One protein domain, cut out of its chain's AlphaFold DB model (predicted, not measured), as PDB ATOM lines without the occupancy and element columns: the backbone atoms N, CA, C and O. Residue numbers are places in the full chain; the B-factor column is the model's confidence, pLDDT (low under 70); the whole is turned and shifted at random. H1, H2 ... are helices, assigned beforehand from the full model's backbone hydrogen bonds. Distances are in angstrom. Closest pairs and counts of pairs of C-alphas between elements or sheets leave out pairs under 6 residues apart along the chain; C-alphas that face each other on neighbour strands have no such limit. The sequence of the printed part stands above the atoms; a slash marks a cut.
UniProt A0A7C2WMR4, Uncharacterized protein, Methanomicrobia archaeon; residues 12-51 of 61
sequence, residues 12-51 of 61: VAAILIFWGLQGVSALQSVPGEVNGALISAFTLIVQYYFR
ATOM      1  N   VAL A  12     188.336 185.684 185.310       94.38
ATOM      2  CA  VAL A  12     187.269 185.870 184.312       94.38
ATOM      3  C   VAL A  12     186.033 186.522 184.934       94.38
ATOM      4  O   VAL A  12     185.506 187.481 184.374       94.38
ATOM      5  N   ALA A  13     185.598 186.056 186.107       95.38
ATOM      6  CA  ALA A  13     184.464 186.648 186.812       95.38
ATOM      7  C   ALA A  13     184.713 188.123 187.167       95.38
ATOM      8  O   ALA A  13     183.830 188.954 186.966       95.38
ATOM      9  N   ALA A  14     185.921 188.473 187.620       95.50
ATOM     10  CA  ALA A  14     186.287 189.855 187.924       95.50
ATOM     11  C   ALA A  14     186.235 190.765 186.684       95.50
ATOM     12  O   ALA A  14     185.715 191.877 186.772       95.50
ATOM     13  N   ILE A  15     186.705 190.289 185.524       95.56
ATOM     14  CA  ILE A  15     186.627 191.035 184.254       95.56
ATOM     15  C   ILE A  15     185.164 191.279 183.857       95.56
ATOM     16  O   ILE A  15     184.801 192.392 183.478       95.56
ATOM     17  N   LEU A  16     184.303 190.267 183.990       94.88
ATOM     18  CA  LEU A  16     182.878 190.402 183.678       94.88
ATOM     19  C   LEU A  16     182.165 191.372 184.628       94.88
ATOM     20  O   LEU A  16     181.361 192.185 184.176       94.88
ATOM     21  N   ILE A  17     182.481 191.331 185.927       95.44
ATOM     22  CA  ILE A  17     181.956 192.292 186.909       95.44
ATOM     23  C   ILE A  17     182.419 193.709 186.561       95.44
ATOM     24  O   ILE A  17     181.605 194.629 186.575       95.44
ATOM     25  N   PHE A  18     183.695 193.890 186.207       94.81
ATOM     26  CA  PHE A  18     184.240 195.189 185.810       94.81
ATOM     27  C   PHE A  18     183.484 195.780 184.612       94.81
ATOM     28  O   PHE A  18     183.032 196.924 184.676       94.81
ATOM     29  N   TRP A  19     183.272 194.994 183.554       94.31
ATOM     30  CA  TRP A  19     182.483 195.444 182.405       94.31
ATOM     31  C   TRP A  19     181.011 195.675 182.750       94.31
ATOM     32  O   TRP A  19     180.415 196.618 182.236       94.31
ATOM     33  N   GLY A  20     180.434 194.884 183.658       93.94
ATOM     34  CA  GLY A  20     179.094 195.133 184.191       93.94
ATOM     35  C   GLY A  20     178.992 196.495 184.885       93.94
ATOM     36  O   GLY A  20     178.095 197.277 184.574       93.94
ATOM     37  N   LEU A  21     179.949 196.815 185.763       93.50
ATOM     38  CA  LEU A  21     180.039 198.103 186.463       93.50
ATOM     39  C   LEU A  21     180.271 199.276 185.500       93.50
ATOM     40  O   LEU A  21     179.687 200.348 185.669       93.50
ATOM     41  N   GLN A  22     181.079 199.073 184.464       89.81
ATOM     42  CA  GLN A  22     181.268 200.054 183.398       89.81
ATOM     43  C   GLN A  22     179.975 200.276 182.593       89.81
ATOM     44  O   GLN A  22     179.623 201.420 182.310       89.81
ATOM     45  N   GLY A  23     179.227 199.208 182.296       87.19
ATOM     46  CA  GLY A  23     177.955 199.261 181.570       87.19
ATOM     47  C   GLY A  23     176.835 199.986 182.321       87.19
ATOM     48  O   GLY A  23     176.055 200.705 181.700       87.19
ATOM     49  N   VAL A  24     176.786 199.880 183.654       92.94
ATOM     50  CA  VAL A  24     175.835 200.641 184.494       92.94
ATOM     51  C   VAL A  24     176.326 202.047 184.845       92.94
ATOM     52  O   VAL A  24     175.774 202.683 185.739       92.94
ATOM     53  N   SER A  25     177.354 202.554 184.155       84.44
ATOM     54  CA  SER A  25     177.912 203.889 184.397       84.44
ATOM     55  C   SER A  25     178.503 204.097 185.802       84.44
ATOM     56  O   SER A  25     178.704 205.232 186.222       84.44
ATOM     57  N   ALA A  26     178.851 203.031 186.529       85.19
ATOM     58  CA  ALA A  26     179.587 203.162 187.790       85.19
ATOM     59  C   ALA A  26     181.083 203.472 187.558       85.19
ATOM     60  O   ALA A  26     181.750 204.004 188.441       85.19
ATOM     61  N   LEU A  27     181.607 203.160 186.363       81.12
ATOM     62  CA  LEU A  27     183.006 203.361 185.965       81.12
ATOM     63  C   LEU A  27     183.100 204.123 184.627       81.12
ATOM     64  O   LEU A  27     183.502 203.566 183.607       81.12
ATOM     65  N   GLN A  28     182.699 205.399 184.609       75.88
ATOM     66  CA  GLN A  28     182.603 206.202 183.372       75.88
ATOM     67  C   GLN A  28     183.945 206.728 182.830       75.88
ATOM     68  O   GLN A  28     184.002 207.186 181.694       75.88
ATOM     69  N   SER A  29     185.032 206.656 183.603       83.75
ATOM     70  CA  SER A  29     186.327 207.278 183.275       83.75
ATOM     71  C   SER A  29     187.450 206.276 182.987       83.75
ATOM     72  O   SER A  29     188.627 206.584 183.172       83.75
ATOM     73  N   VAL A  30     187.108 205.062 182.552       87.38
ATOM     74  CA  VAL A  30     188.099 204.022 182.235       87.38
ATOM     75  C   VAL A  30     188.747 204.312 180.872       87.38
ATOM     76  O   VAL A  30     188.026 204.374 179.874       87.38
ATOM     77  N   PRO A  31     190.087 204.440 180.794       92.69
ATOM     78  CA  PRO A  31     190.792 204.621 179.528       92.69
ATOM     79  C   PRO A  31     190.588 203.442 178.567       92.69
ATOM     80  O   PRO A  31     190.486 202.283 178.985       92.69
ATOM     81  N   GLY A  32     190.572 203.719 177.262       91.62
ATOM     82  CA  GLY A  32     190.372 202.694 176.231       91.62
ATOM     83  C   GLY A  32     191.460 201.615 176.233       91.62
ATOM     84  O   GLY A  32     191.186 200.452 175.939       91.62
ATOM     85  N   GLU A  33     192.674 201.969 176.645       94.88
ATOM     86  CA  GLU A  33     193.820 201.074 176.789       94.88
ATOM     87  C   GLU A  33     193.565 199.990 177.842       94.88
ATOM     88  O   GLU A  33     193.929 198.831 177.637       94.88
ATOM     89  N   VAL A  34     192.886 200.340 178.941       92.31
ATOM     90  CA  VAL A  34     192.508 199.382 179.993       92.31
ATOM     91  C   VAL A  34     191.514 198.371 179.435       92.31
ATOM     92  O   VAL A  34     191.681 197.168 179.630       92.31
ATOM     93  N   ASN A  35     190.529 198.834 178.664       94.12
ATOM     94  CA  ASN A  35     189.589 197.942 177.991       94.12
ATOM     95  C   ASN A  35     190.295 197.021 176.988       94.12
ATOM     96  O   ASN A  35     190.051 195.815 177.001       94.12
ATOM     97  N   GLY A  36     191.215 197.548 176.176       95.25
ATOM     98  CA  GLY A  36     192.013 196.742 175.247       95.25
ATOM     99  C   GLY A  36     192.849 195.666 175.951       95.25
ATOM    100  O   GLY A  36     192.874 194.507 175.518       95.25
ATOM    101  N   ALA A  37     193.474 196.013 177.079       95.62
ATOM    102  CA  ALA A  37     194.226 195.069 177.902       95.62
ATOM    103  C   ALA A  37     193.321 193.983 178.510       95.62
ATOM    104  O   ALA A  37     193.663 192.800 178.444       95.62
ATOM    105  N   LEU A  38     192.148 194.352 179.040       95.25
ATOM    106  CA  LEU A  38     191.187 193.408 179.624       95.25
ATOM    107  C   LEU A  38     190.607 192.446 178.582       95.25
ATOM    108  O   LEU A  38     190.523 191.249 178.852       95.25
ATOM    109  N   ILE A  39     190.276 192.933 177.382       95.56
ATOM    110  CA  ILE A  39     189.821 192.088 176.264       95.56
ATOM    111  C   ILE A  39     190.910 191.077 175.888       95.56
ATOM    112  O   ILE A  39     190.627 189.887 175.721       95.56
ATOM    113  N   SER A  40     192.161 191.533 175.790       96.56
ATOM    114  CA  SER A  40     193.298 190.672 175.444       96.56
ATOM    115  C   SER A  40     193.538 189.608 176.519       96.56
ATOM    116  O   SER A  40     193.636 188.421 176.206       96.56
ATOM    117  N   ALA A  41     193.555 190.008 177.794       93.62
ATOM    118  CA  ALA A  41     193.725 189.101 178.924       93.62
ATOM    119  C   ALA A  41     192.588 188.070 179.014       93.62
ATOM    120  O   ALA A  41     192.858 186.874 179.123       93.62
ATOM    121  N   PHE A  42     191.330 188.508 178.902       94.31
ATOM    122  CA  PHE A  42     190.159 187.626 178.877       94.31
ATOM    123  C   PHE A  42     190.284 186.585 177.766       94.31
ATOM    124  O   PHE A  42     190.158 185.386 178.009       94.31
ATOM    125  N   THR A  43     190.606 187.041 176.556       93.94
ATOM    126  CA  THR A  43     190.743 186.182 175.381       93.94
ATOM    127  C   THR A  43     191.827 185.123 175.588       93.94
ATOM    128  O   THR A  43     191.581 183.943 175.341       93.94
ATOM    129  N   LEU A  44     193.000 185.508 176.098       93.44
ATOM    130  CA  LEU A  44     194.099 184.577 176.370       93.44
ATOM    131  C   LEU A  44     193.753 183.570 177.474       93.44
ATOM    132  O   LEU A  44     194.039 182.381 177.327       93.44
ATOM    133  N   ILE A  45     193.106 184.011 178.557       90.50
ATOM    134  CA  ILE A  45     192.689 183.126 179.654       90.50
ATOM    135  C   ILE A  45     191.664 182.110 179.153       90.50
ATOM    136  O   ILE A  45     191.813 180.913 179.408       90.50
ATOM    137  N   VAL A  46     190.660 182.559 178.395       88.94
ATOM    138  CA  VAL A  46     189.635 181.683 177.817       88.94
ATOM    139  C   VAL A  46     190.258 180.677 176.851       88.94
ATOM    140  O   VAL A  46     190.004 179.477 176.964       88.94
ATOM    141  N   GLN A  47     191.142 181.127 175.959       89.25
ATOM    142  CA  GLN A  47     191.843 180.243 175.027       89.25
ATOM    143  C   GLN A  47     192.793 179.251 175.712       89.25
ATOM    144  O   GLN A  47     192.994 178.158 175.188       89.25
ATOM    145  N   TYR A  48     193.394 179.596 176.849       85.31
ATOM    146  CA  TYR A  48     194.345 178.714 177.530       85.31
ATOM    147  C   TYR A  48     193.660 177.715 178.478       85.31
ATOM    148  O   TYR A  48     194.019 176.534 178.500       85.31
ATOM    149  N   TYR A  49     192.680 178.178 179.260       82.00
ATOM    150  CA  TYR A  49     192.031 177.372 180.301       82.00
ATOM    151  C   TYR A  49     190.751 176.678 179.833       82.00
ATOM    152  O   TYR A  49     190.483 175.560 180.269       82.00
ATOM    153  N   PHE A  50     189.971 177.304 178.950       78.12
ATOM    154  CA  PHE A  50     188.645 176.806 178.555       78.12
ATOM    155  C   PHE A  50     188.598 176.242 177.135       78.12
ATOM    156  O   PHE A  50     187.585 175.677 176.719       78.12
ATOM    157  N   ARG A  51     189.694 176.342 176.377       78.75
ATOM    158  CA  ARG A  51     189.809 175.646 175.097       78.75
ATOM    159  C   ARG A  51     189.723 174.142 175.324       78.75
ATOM    160  O   ARG A  51     190.431 173.575 176.154       78.75
TER     161      ARG A  51
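AT A GLANCE: This is residues 12 to 51 of the 61 residues of an uncharacterized protein of Methanomicrobia archaeon (UniProt A0A7C2WMR4). Two helices form an open helical hairpin: they are wide apart at the end where residues 24 to 31 link them, and draw together where the first turn of H1 meets residues 38 to 45 of the longer H2. The last part of H2 runs on past the start of H1. The printed part has 40 residues with two named helices, H1 then H2, and no named strand; the class is all helix. It is only just loose, close to compact, with a radius of gyration of the C-alphas of 11.0 A, and its outline is flat, spanning 32 by 18 by 10 A.

IN THESE COORDINATES: H1 is residues 12 to 23, 16.5 A from first to last C-alpha; it begins at C-alpha 12, at (187.269, 185.870, 184.312). Residues 24 to 31 follow, a short link. H2 is residues 32 to 50, 26.0 A long between its first and last C-alphas, which stand at (190.372, 202.694, 176.231) and (188.645, 176.806, 178.555). Arg 51 is the last printed residue.

HOW THE PARTS SIT: H1 and H2 touch, and their closest C-alphas, those of Val 12 and Phe 42, are 6.4 A apart. H1 touches H2 with residues 12 to 15 alone, and H2 touches H1 with residues 38 to 45 alone. The two run opposite ways at a shallow tilt of 32 degrees and form a helical hairpin. Their centres are 12.2 A apart. In H1 and H2 every O i to N i+4 pair is within hydrogen-bond range.

THE WHOLE: The two C-alphas farthest apart are those of Ser 29 and Arg 51, at 32.9 A. The first and last printed C-alphas, those of Val 12 and Arg 51, are 14.0 A apart. The printed part has no cut. Its mean pLDDT is 90.7, and no printed residue is under 70.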